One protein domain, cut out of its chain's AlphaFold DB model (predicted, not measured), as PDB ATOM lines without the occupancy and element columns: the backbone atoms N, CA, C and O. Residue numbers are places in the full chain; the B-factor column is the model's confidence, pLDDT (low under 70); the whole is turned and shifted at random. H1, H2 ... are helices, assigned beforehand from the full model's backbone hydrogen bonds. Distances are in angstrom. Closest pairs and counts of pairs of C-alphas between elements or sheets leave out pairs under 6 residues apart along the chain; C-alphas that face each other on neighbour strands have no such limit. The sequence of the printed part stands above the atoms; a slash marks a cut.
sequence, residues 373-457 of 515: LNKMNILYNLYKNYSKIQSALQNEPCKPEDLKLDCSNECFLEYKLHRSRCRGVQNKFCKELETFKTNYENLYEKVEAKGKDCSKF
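AT A GLANCE: This is residues 373 to 457 of the 515 residues of an uncharacterized protein of Plasmodium vivax Mauritania I (UniProt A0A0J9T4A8). Three helices, H1, H3 and H4, form an elongated up-and-down bundle, each running against the one before; H5 extends H4 beside the last residues of H1, and short H2 and H6 meet at that end. The printed part has 85 residues, with six named helices, H1 to H6, and no named strand: all helix. It is compact, radius of gyration of the C-alphas 13.7 A, spanning 41 by 21 by 17 A.

IN THESE COORDINATES: H1, residues 373 to 394, begins at C-alpha 373 (149.219, 173.402, 149.198) and is 31.3 A long. H2 is 400 to 403, H3 407 to 422 (22.5 A), H4 428 to 441 (19.9 A), H5 443 to 449, H6 452 to 455, ending at C-alpha 455 (138.286, 204.584, 145.427).

HOW THE PARTS SIT: H1, the hub, touches H3, closest C-alphas Asn 385 and Cys 407, 5.0 A, opposite ways, a steep tilt of 36 degrees, only just. H1 touches H4, Lys 375 to Phe 429, 6.6 A. H3 and H4 form a hairpin. Every O i to N i+4 pair is within hydrogen-bond range in H1, H4 and H5; 9 of 12 in H3.

THE WHOLE: The printed part has no cut. Residues 396 to 408 and 423 to 426 have pLDDT under 70.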
ATOM      1  N   LEU A 373     148.550 172.334 148.464       85.25
ATOM      2  CA  LEU A 373     149.219 173.402 149.198       85.25
ATOM      3  C   LEU A 373     149.327 174.675 148.349       85.25
ATOM      4  O   LEU A 373     149.013 175.754 148.833       85.25
ATOM      5  N   ASN A 374     149.666 174.558 147.062       83.69
ATOM      6  CA  ASN A 374     149.715 175.691 146.136       83.69
ATOM      7  C   ASN A 374     148.355 176.391 146.015       83.69
ATOM      8  O   ASN A 374     148.281 177.617 146.059       83.69
ATOM      9  N   LYS A 375     147.260 175.624 145.927       87.25
ATOM     10  CA  LYS A 375     145.888 176.165 145.944       87.25
ATOM     11  C   LYS A 375     145.571 176.883 147.258       87.25
ATOM     12  O   LYS A 375     144.980 177.961 147.229       87.25
ATOM     13  N   MET A 376     145.971 176.315 148.395       92.25
ATOM     14  CA  MET A 376     145.798 176.955 149.702       92.25
ATOM     15  C   MET A 376     146.616 178.247 149.813       92.25
ATOM     16  O   MET A 376     146.079 179.247 150.277       92.25
ATOM     17  N   ASN A 377     147.857 178.262 149.319       91.25
ATOM     18  CA  ASN A 377     148.723 179.443 149.311       91.25
ATOM     19  C   ASN A 377     148.104 180.595 148.510       91.25
ATOM     20  O   ASN A 377     148.119 181.734 148.966       91.25
ATOM     21  N   ILE A 378     147.504 180.301 147.349       89.56
ATOM     22  CA  ILE A 378     146.778 181.299 146.547       89.56
ATOM     23  C   ILE A 378     145.650 181.926 147.373       89.56
ATOM     24  O   ILE A 378     145.576 183.148 147.493       89.56
ATOM     25  N   LEU A 379     144.788 181.104 147.984       94.88
ATOM     26  CA  LEU A 379     143.692 181.602 148.822       94.88
ATOM     27  C   LEU A 379     144.212 182.394 150.028       94.88
ATOM     28  O   LEU A 379     143.685 183.458 150.341       94.88
ATOM     29  N   TYR A 380     145.257 181.904 150.692       94.88
ATOM     30  CA  TYR A 380     145.867 182.579 151.832       94.88
ATOM     31  C   TYR A 380     146.414 183.956 151.443       94.88
ATOM     32  O   TYR A 380     146.135 184.936 152.130       94.88
ATOM     33  N   ASN A 381     147.126 184.063 150.319       90.81
ATOM     34  CA  ASN A 381     147.663 185.330 149.820       90.81
ATOM     35  C   ASN A 381     146.548 186.315 149.444       90.81
ATOM     36  O   ASN A 381     146.625 187.494 149.796       90.81
ATOM     37  N   LEU A 382     145.471 185.828 148.816       92.88
ATOM     38  CA  LEU A 382     144.269 186.621 148.561       92.88
ATOM     39  C   LEU A 382     143.697 187.199 149.866       92.88
ATOM     40  O   LEU A 382     143.442 188.402 149.950       92.88
ATOM     41  N   TYR A 383     143.553 186.378 150.911       94.75
ATOM     42  CA  TYR A 383     143.054 186.832 152.212       94.75
ATOM     43  C   TYR A 383     144.032 187.740 152.967       94.75
ATOM     44  O   TYR A 383     143.594 188.678 153.635       94.75
ATOM     45  N   LYS A 384     145.344 187.529 152.819       91.50
ATOM     46  CA  LYS A 384     146.384 188.419 153.352       91.50
ATOM     47  C   LYS A 384     146.249 189.824 152.772       91.50
ATOM     48  O   LYS A 384     146.167 190.804 153.509       91.50
ATOM     49  N   ASN A 385     146.133 189.930 151.454       88.50
ATOM     50  CA  ASN A 385     145.956 191.216 150.784       88.50
ATOM     51  C   ASN A 385     144.590 191.847 151.060       88.50
ATOM     52  O   ASN A 385     144.503 193.058 151.261       88.50
ATOM     53  N   TYR A 386     143.532 191.040 151.152       90.81
ATOM     54  CA  TYR A 386     142.224 191.501 151.612       90.81
ATOM     55  C   TYR A 386     142.286 192.108 153.026       90.81
ATOM     56  O   TYR A 386     141.743 193.191 153.238       90.81
ATOM     57  N   SER A 387     142.995 191.475 153.970       89.81
ATOM     58  CA  SER A 387     143.172 191.982 155.342       89.81
ATOM     59  C   SER A 387     143.864 193.351 155.370       89.81
ATOM     60  O   SER A 387     143.426 194.265 156.077       89.81
ATOM     61  N   LYS A 388     144.892 193.538 154.534       86.94
ATOM     62  CA  LYS A 388     145.573 194.833 154.372       86.94
ATOM     63  C   LYS A 388     144.637 195.911 153.835       86.94
ATOM     64  O   LYS A 388     144.604 197.006 154.387       86.94
ATOM     65  N   ILE A 389     143.832 195.593 152.815       86.56
ATOM     66  CA  ILE A 389     142.825 196.525 152.278       86.56
ATOM     67  C   ILE A 389     141.818 196.896 153.372       86.56
ATOM     68  O   ILE A 389     141.528 198.074 153.568       86.56
ATOM     69  N   GLN A 390     141.311 195.913 154.119       86.69
ATOM     70  CA  GLN A 390     140.373 196.161 155.213       86.69
ATOM     71  C   GLN A 390     140.977 197.072 156.292       86.69
ATOM     72  O   GLN A 390     140.294 197.977 156.766       86.69
ATOM     73  N   SER A 391     142.246 196.863 156.642       84.69
ATOM     74  CA  SER A 391     142.964 197.688 157.620       84.69
ATOM     75  C   SER A 391     143.186 199.116 157.108       84.69
ATOM     76  O   SER A 391     142.910 200.074 157.825       84.69
ATOM     77  N   ALA A 392     143.589 199.282 155.843       81.56
ATOM     78  CA  ALA A 392     143.742 200.597 155.214       81.56
ATOM     79  C   ALA A 392     142.424 201.391 155.207       81.56
ATOM     80  O   ALA A 392     142.415 202.591 155.471       81.56
ATOM     81  N   LEU A 393     141.292 200.716 154.980       81.25
ATOM     82  CA  LEU A 393     139.966 201.338 155.018       81.25
ATOM     83  C   LEU A 393     139.514 201.743 156.430       81.25
ATOM     84  O   LEU A 393     138.603 202.562 156.558       81.25
ATOM     85  N   GLN A 394     140.112 201.195 157.489       80.50
ATOM     86  CA  GLN A 394     139.814 201.592 158.869       80.50
ATOM     87  C   GLN A 394     140.570 202.853 159.303       80.50
ATOM     88  O   GLN A 394     140.078 203.571 160.170       80.50
ATOM     89  N   ASN A 395     141.717 203.160 158.691       73.12
ATOM     90  CA  ASN A 395     142.501 204.347 159.026       73.12
ATOM     91  C   ASN A 395     141.812 205.634 158.528       73.12
ATOM     92  O   ASN A 395     141.272 205.683 157.418       73.12
ATOM     93  N   GLU A 396     141.844 206.699 159.336       67.94
ATOM     94  CA  GLU A 396     141.402 208.038 158.928       67.94
ATOM     95  C   GLU A 396     142.543 209.061 159.029       67.94
ATOM     96  O   GLU A 396     143.141 209.197 160.099       67.94
ATOM     97  N   PRO A 397     142.847 209.805 157.943       65.69
ATOM     98  CA  PRO A 397     142.295 209.678 156.584       65.69
ATOM     99  C   PRO A 397     142.866 208.462 155.819       65.69
ATOM    100  O   PRO A 397     144.038 208.132 155.986       65.69
ATOM    101  N   CYS A 398     142.063 207.844 154.933       63.78
ATOM    102  CA  CYS A 398     142.558 206.871 153.941       63.78
ATOM    103  C   CYS A 398     143.592 207.576 153.058       63.78
ATOM    104  O   CYS A 398     143.234 208.525 152.348       63.78
ATOM    105  N   LYS A 399     144.857 207.144 153.085       66.56
ATOM    106  CA  LYS A 399     145.862 207.703 152.184       66.56
ATOM    107  C   LYS A 399     145.848 206.917 150.870       66.56
ATOM    108  O   LYS A 399     145.924 205.691 150.901       66.56
ATOM    109  N   PRO A 400     145.775 207.593 149.709       61.16
ATOM    110  CA  PRO A 400     146.027 207.012 148.390       61.16
ATOM    111  C   PRO A 400     147.156 205.980 148.343       61.16
ATOM    112  O   PRO A 400     147.031 204.966 147.661       61.16
ATOM    113  N   GLU A 401     148.242 206.241 149.071       63.25
ATOM    114  CA  GLU A 401     149.442 205.414 149.175       63.25
ATOM    115  C   GLU A 401     149.184 204.050 149.835       63.25
ATOM    116  O   GLU A 401     149.812 203.077 149.431       63.25
ATOM    117  N   ASP A 402     148.219 203.948 150.757       62.03
ATOM    118  CA  ASP A 402     147.881 202.705 151.475       62.03
ATOM    119  C   ASP A 402     147.177 201.678 150.564       62.03
ATOM    120  O   ASP A 402     147.188 200.474 150.825       62.03
ATOM    121  N   LEU A 403     146.567 202.154 149.471       66.06
ATOM    122  CA  LEU A 403     145.921 201.334 148.441       66.06
ATOM    123  C   LEU A 403     146.753 201.232 147.155       66.06
ATOM    124  O   LEU A 403     146.396 200.475 146.246       66.06
ATOM    125  N   LYS A 404     147.849 201.994 147.040       56.97
ATOM    126  CA  LYS A 404     148.613 202.102 145.797       56.97
ATOM    127  C   LYS A 404     149.550 200.903 145.609       56.97
ATOM    128  O   LYS A 404     150.362 200.574 146.461       56.97
ATOM    129  N   LEU A 405     149.467 200.348 144.401       49.69
ATOM    130  CA  LEU A 405     150.375 199.413 143.721       49.69
ATOM    131  C   LEU A 405     150.310 197.908 144.040       49.69
ATOM    132  O   LEU A 405     150.220 197.174 143.056       49.69
ATOM    133  N   ASP A 406     150.206 197.426 145.280       58.22
ATOM    134  CA  ASP A 406     150.411 195.972 145.499       58.22
ATOM    135  C   ASP A 406     149.135 195.179 145.846       58.22
ATOM    136  O   ASP A 406     148.746 194.287 145.096       58.22
ATOM    137  N   CYS A 407     148.383 195.533 146.895       59.91
ATOM    138  CA  CYS A 407     147.378 194.606 147.453       59.91
ATOM    139  C   CYS A 407     146.133 194.380 146.566       59.91
ATOM    140  O   CYS A 407     145.741 193.242 146.310       59.91
ATOM    141  N   SER A 408     145.478 195.449 146.090       67.38
ATOM    142  CA  SER A 408     144.261 195.323 145.260       67.38
ATOM    143  C   SER A 408     144.574 194.836 143.839       67.38
ATOM    144  O   SER A 408     143.803 194.068 143.261       67.38
ATOM    145  N   ASN A 409     145.741 195.208 143.302       73.06
ATOM    146  CA  ASN A 409     146.237 194.695 142.025       73.06
ATOM    147  C   ASN A 409     146.526 193.196 142.088       73.06
ATOM    148  O   ASN A 409     146.114 192.470 141.186       73.06
ATOM    149  N   GLU A 410     147.202 192.743 143.142       77.31
ATOM    150  CA  GLU A 410     147.521 191.334 143.346       77.31
ATOM    151  C   GLU A 410     146.242 190.511 143.533       77.31
ATOM    152  O   GLU A 410     146.054 189.537 142.809       77.31
ATOM    153  N   CYS A 411     145.289 190.970 144.360       80.88
ATOM    154  CA  CYS A 411     143.969 190.333 144.468       80.88
ATOM    155  C   CYS A 411     143.264 190.207 143.111       80.88
ATOM    156  O   CYS A 411     142.741 189.143 142.784       80.88
ATOM    157  N   PHE A 412     143.261 191.273 142.304       82.75
ATOM    158  CA  PHE A 412     142.664 191.255 140.969       82.75
ATOM    159  C   PHE A 412     143.347 190.243 140.036       82.75
ATOM    160  O   PHE A 412     142.660 189.480 139.352       82.75
ATOM    161  N   LEU A 413     144.684 190.242 139.982       79.50
ATOM    162  CA  LEU A 413     145.464 189.389 139.082       79.50
ATOM    163  C   LEU A 413     145.359 187.910 139.470       79.50
ATOM    164  O   LEU A 413     145.029 187.090 138.611       79.50
ATOM    165  N   GLU A 414     145.565 187.591 140.747       81.19
ATOM    166  CA  GLU A 414     145.484 186.233 141.296       81.19
ATOM    167  C   GLU A 414     144.077 185.649 141.125       81.19
ATOM    168  O   GLU A 414     143.899 184.561 140.566       81.19
ATOM    169  N   TYR A 415     143.043 186.412 141.497       82.56
ATOM    170  CA  TYR A 415     141.661 185.975 141.316       82.56
ATOM    171  C   TYR A 415     141.337 185.737 139.836       82.56
ATOM    172  O   TYR A 415     140.778 184.695 139.482       82.56
ATOM    173  N   LYS A 416     141.727 186.658 138.941       83.56
ATOM    174  CA  LYS A 416     141.505 186.514 137.494       83.56
ATOM    175  C   LYS A 416     142.194 185.268 136.932       83.56
ATOM    176  O   LYS A 416     141.580 184.543 136.145       83.56
ATOM    177  N   LEU A 417     143.443 185.016 137.324       81.62
ATOM    178  CA  LEU A 417     144.226 183.867 136.869       81.62
ATOM    179  C   LEU A 417     143.545 182.553 137.268       81.62
ATOM    180  O   LEU A 417     143.339 181.669 136.429       81.62
ATOM    181  N   HIS A 418     143.149 182.438 138.535       81.38
ATOM    182  CA  HIS A 418     142.690 181.177 139.105       81.38
ATOM    183  C   HIS A 418     141.203 180.894 138.902       81.38
ATOM    184  O   HIS A 418     140.838 179.729 138.722       81.38
ATOM    185  N   ARG A 419     140.349 181.921 138.803       82.06
ATOM    186  CA  ARG A 419     138.915 181.754 138.511       82.06
ATOM    187  C   ARG A 419     138.671 181.008 137.202       82.06
ATOM    188  O   ARG A 419     137.750 180.199 137.118       82.06
ATOM    189  N   SER A 420     139.507 181.234 136.187       73.44
ATOM    190  CA  SER A 420     139.391 180.555 134.888       73.44
ATOM    191  C   SER A 420     139.410 179.022 135.012       73.44
ATOM    192  O   SER A 420     138.714 178.330 134.268       73.44
ATOM    193  N   ARG A 421     140.131 178.496 136.012       73.75
ATOM    194  CA  ARG A 421     140.267 177.059 136.304       73.75
ATOM    195  C   ARG A 421     139.076 176.478 137.073       73.75
ATOM    196  O   ARG A 421     138.978 175.262 137.200       73.75
ATOM    197  N   CYS A 422     138.170 177.326 137.554       79.88
ATOM    198  CA  CYS A 422     136.949 176.934 138.258       79.88
ATOM    199  C   CYS A 422     135.728 176.801 137.337       79.88
ATOM    200  O   CYS A 422     134.637 176.444 137.784       79.88
ATOM    201  N   ARG A 423     135.886 177.051 136.030       69.75
ATOM    202  CA  ARG A 423     134.788 176.961 135.062       69.75
ATOM    203  C   ARG A 423     134.325 175.511 134.893       69.75
ATOM    204  O   ARG A 423     135.062 174.678 134.379       69.75
ATOM    205  N   GLY A 424     133.088 175.227 135.301       60.34
ATOM    206  CA  GLY A 424     132.504 173.881 135.219       60.34
ATOM    207  C   GLY A 424     133.109 172.874 136.204       60.34
ATOM    208  O   GLY A 424     132.821 171.685 136.103       60.34
ATOM    209  N   VAL A 425     133.930 173.338 137.154       66.75
ATOM    210  CA  VAL A 425     134.588 172.504 138.164       66.75
ATOM    211  C   VAL A 425     134.107 172.935 139.543       66.75
ATOM    212  O   VAL A 425     134.410 174.031 140.005       66.75
ATOM    213  N   GLN A 426     133.378 172.056 140.228       66.56
ATOM    214  CA  GLN A 426     132.987 172.262 141.621       66.56
ATOM    215  C   GLN A 426     133.935 171.491 142.539       66.56
ATOM    216  O   GLN A 426     133.706 170.331 142.868       66.56
ATOM    217  N   ASN A 427     135.030 172.140 142.934       78.75
ATOM    218  CA  ASN A 427     135.915 171.657 143.993       78.75
ATOM    219  C   ASN A 427     135.985 172.683 145.136       78.75
ATOM    220  O   ASN A 427     135.543 173.824 144.993       78.75
ATOM    221  N   LYS A 428     136.526 172.271 146.286       83.25
ATOM    222  CA  LYS A 428     136.562 173.107 147.491       83.25
ATOM    223  C   LYS A 428     137.394 174.380 147.305       83.25
ATOM    224  O   LYS A 428     136.933 175.431 147.720       83.25
ATOM    225  N   PHE A 429     138.522 174.326 146.592       86.62
ATOM    226  CA  PHE A 429     139.281 175.531 146.227       86.62
ATOM    227  C   PHE A 429     138.407 176.555 145.488       86.62
ATOM    228  O   PHE A 429     138.380 177.722 145.857       86.62
ATOM    229  N   CYS A 430     137.638 176.115 144.489       88.62
ATOM    230  CA  CYS A 430     136.738 176.988 143.741       88.62
ATOM    231  C   CYS A 430     135.589 177.526 144.597       88.62
ATOM    232  O   CYS A 430     135.204 178.679 144.436       88.62
ATOM    233  N   LYS A 431     135.077 176.723 145.537       89.31
ATOM    234  CA  LYS A 431     134.093 177.190 146.520       89.31
ATOM    235  C   LYS A 431     134.680 178.299 147.403       89.31
ATOM    236  O   LYS A 431     134.062 179.348 147.523       89.31
ATOM    237  N   GLU A 432     135.874 178.095 147.957       91.88
ATOM    238  CA  GLU A 432     136.549 179.108 148.780       91.88
ATOM    239  C   GLU A 432     136.922 180.365 147.983       91.88
ATOM    240  O   GLU A 432     136.850 181.476 148.505       91.88
ATOM    241  N   LEU A 433     137.256 180.219 146.699       91.56
ATOM    242  CA  LEU A 433     137.532 181.346 145.809       91.56
ATOM    243  C   LEU A 433     136.277 182.201 145.545       91.56
ATOM    244  O   LEU A 433     136.371 183.427 145.472       91.56
ATOM    245  N   GLU A 434     135.098 181.584 145.440       90.38
ATOM    246  CA  GLU A 434     133.818 182.306 145.356       90.38
ATOM    247  C   GLU A 434     133.417 182.941 146.701       90.38
ATOM    248  O   GLU A 434     132.892 184.059 146.723       90.38
ATOM    249  N   THR A 435     133.728 182.297 147.833       93.06
ATOM    250  CA  THR A 435     133.591 182.918 149.163       93.06
ATOM    251  C   THR A 435     134.454 184.178 149.260       93.06
ATOM    252  O   THR A 435     133.962 185.240 149.645       93.06
ATOM    253  N   PHE A 436     135.722 184.096 148.842       94.00
ATOM    254  CA  PHE A 436     136.628 185.243 148.791       94.00
ATOM    255  C   PHE A 436     136.062 186.374 147.927       94.00
ATOM    256  O   PHE A 436     136.043 187.524 148.361       94.00
ATOM    257  N   LYS A 437     135.564 186.050 146.727       93.19
ATOM    258  CA  LYS A 437     134.945 187.024 145.821       93.19
ATOM    259  C   LYS A 437     133.811 187.782 146.511       93.19
ATOM    260  O   LYS A 437     133.823 189.006 146.513       93.19
ATOM    261  N   THR A 438     132.894 187.054 147.145       93.31
ATOM    262  CA  THR A 438     131.759 187.637 147.877       93.31
ATOM    263  C   THR A 438     132.244 188.592 148.974       93.31
ATOM    264  O   THR A 438     131.763 189.716 149.093       93.31
ATOM    265  N   ASN A 439     133.257 188.181 149.744       92.75
ATOM    266  CA  ASN A 439     133.855 189.021 150.783       92.75
ATOM    267  C   ASN A 439     134.511 190.285 150.208       92.75
ATOM    268  O   ASN A 439     134.359 191.369 150.770       92.75
ATOM    269  N   TYR A 440     135.220 190.163 149.086       91.88
ATOM    270  CA  TYR A 440     135.878 191.282 148.419       91.88
ATOM    271  C   TYR A 440     134.873 192.281 147.832       91.88
ATOM    272  O   TYR A 440     135.065 193.488 147.958       91.88
ATOM    273  N   GLU A 441     133.783 191.799 147.235       92.88
ATOM    274  CA  GLU A 441     132.702 192.636 146.695       92.88
ATOM    275  C   GLU A 441     132.016 193.461 147.797       92.88
ATOM    276  O   GLU A 441     131.706 194.632 147.585       92.88
ATOM    277  N   ASN A 442     131.914 192.930 149.020       92.19
ATOM    278  CA  ASN A 442     131.423 193.683 150.184       92.19
ATOM    279  C   ASN A 442     132.328 194.866 150.589       92.19
ATOM    280  O   ASN A 442     131.921 195.714 151.389       92.19
ATOM    281  N   LEU A 443     133.565 194.949 150.081       89.88
ATOM    282  CA  LEU A 443     134.419 196.124 150.282       89.88
ATOM    283  C   LEU A 443     134.038 197.285 149.363       89.88
ATOM    284  O   LEU A 443     134.406 198.416 149.670       89.88
ATOM    285  N   TYR A 444     133.304 197.046 148.270       90.44
ATOM    286  CA  TYR A 444     133.030 198.073 147.261       90.44
ATOM    287  C   TYR A 444     132.307 199.270 147.876       90.44
ATOM    288  O   TYR A 444     132.777 200.397 147.754       90.44
ATOM    289  N   GLU A 445     131.236 199.028 148.630       89.50
ATOM    290  CA  GLU A 445     130.477 200.094 149.294       89.50
ATOM    291  C   GLU A 445     131.328 200.871 150.312       89.50
ATOM    292  O   GLU A 445     131.253 202.097 150.388       89.50
ATOM    293  N   LYS A 446     132.198 200.171 151.054       87.94
ATOM    294  CA  LYS A 446     133.085 200.782 152.059       87.94
ATOM    295  C   LYS A 446     134.131 201.689 151.418       87.94
ATOM    296  O   LYS A 446     134.438 202.750 151.956       87.94
ATOM    297  N   VAL A 447     134.676 201.267 150.281       85.38
ATOM    298  CA  VAL A 447     135.655 202.034 149.508       85.38
ATOM    299  C   VAL A 447     135.010 203.291 148.925       85.38
ATOM    300  O   VAL A 447     135.581 204.373 149.043       85.38
ATOM    301  N   GLU A 448     133.813 203.178 148.341       85.56
ATOM    302  CA  GLU A 448     133.097 204.336 147.786       85.56
ATOM    303  C   GLU A 448     132.753 205.366 148.876       85.56
ATOM    304  O   GLU A 448     132.890 206.570 148.656       85.56
ATOM    305  N   ALA A 449     132.401 204.909 150.086       87.00
ATOM    306  CA  ALA A 449     132.132 205.781 151.230       87.00
ATOM    307  C   ALA A 449     133.355 206.602 151.690       87.00
ATOM    308  O   ALA A 449     133.187 207.660 152.297       87.00
ATOM    309  N   LYS A 450     134.586 206.163 151.382       81.38
ATOM    310  CA  LYS A 450     135.826 206.905 151.686       81.38
ATOM    311  C   LYS A 450     136.155 208.000 150.662       81.38
ATOM    312  O   LYS A 450     137.116 208.742 150.852       81.38
ATOM    313  N   GLY A 451     135.348 208.141 149.607       81.25
ATOM    314  CA  GLY A 451     135.469 209.202 148.610       81.25
ATOM    315  C   GLY A 451     136.367 208.855 147.417       81.25
ATOM    316  O   GLY A 451     137.166 207.916 147.436       81.25
ATOM    317  N   LYS A 452     136.238 209.661 146.352       76.69
ATOM    318  CA  LYS A 452     136.843 209.411 145.026       76.69
ATOM    319  C   LYS A 452     138.368 209.281 145.038       76.69
ATOM    320  O   LYS A 452     138.934 208.605 144.181       76.69
ATOM    321  N   ASP A 453     139.041 209.926 145.989       74.44
ATOM    322  CA  ASP A 453     140.499 209.866 146.091       74.44
ATOM    323  C   ASP A 453     141.020 208.524 146.605       74.44
ATOM    324  O   ASP A 453     142.100 208.112 146.191       74.44
ATOM    325  N   CYS A 454     140.243 207.824 147.434       72.56
ATOM    326  CA  CYS A 454     140.557 206.484 147.930       72.56
ATOM    327  C   CYS A 454     140.076 205.423 146.910       72.56
ATOM    328  O   CYS A 454     140.825 204.509 146.560       72.56
ATOM    329  N   SER A 455     138.877 205.591 146.326       77.81
ATOM    330  CA  SER A 455     138.286 204.584 145.427       77.81
ATOM    331  C   SER A 455     139.014 204.393 144.094       77.81
ATOM    332  O   SER A 455     139.045 203.277 143.576       77.81
ATOM    333  N   LYS A 456     139.698 205.418 143.568       78.38
ATOM    334  CA  LYS A 456     140.453 205.320 142.300       78.38
ATOM    335  C   LYS A 456     141.617 204.317 142.315       78.38
ATOM    336  O   LYS A 456     142.078 203.919 141.248       78.38
ATOM    337  N   PHE A 457     142.105 203.924 143.494       76.44
ATOM    338  CA  PHE A 457     143.199 202.951 143.642       76.44
ATOM    339  C   PHE A 457     142.717 201.525 143.900       76.44
ATOM    340  O   PHE A 457     143.507 200.584 143.839       76.44
TER     341      PHE A 457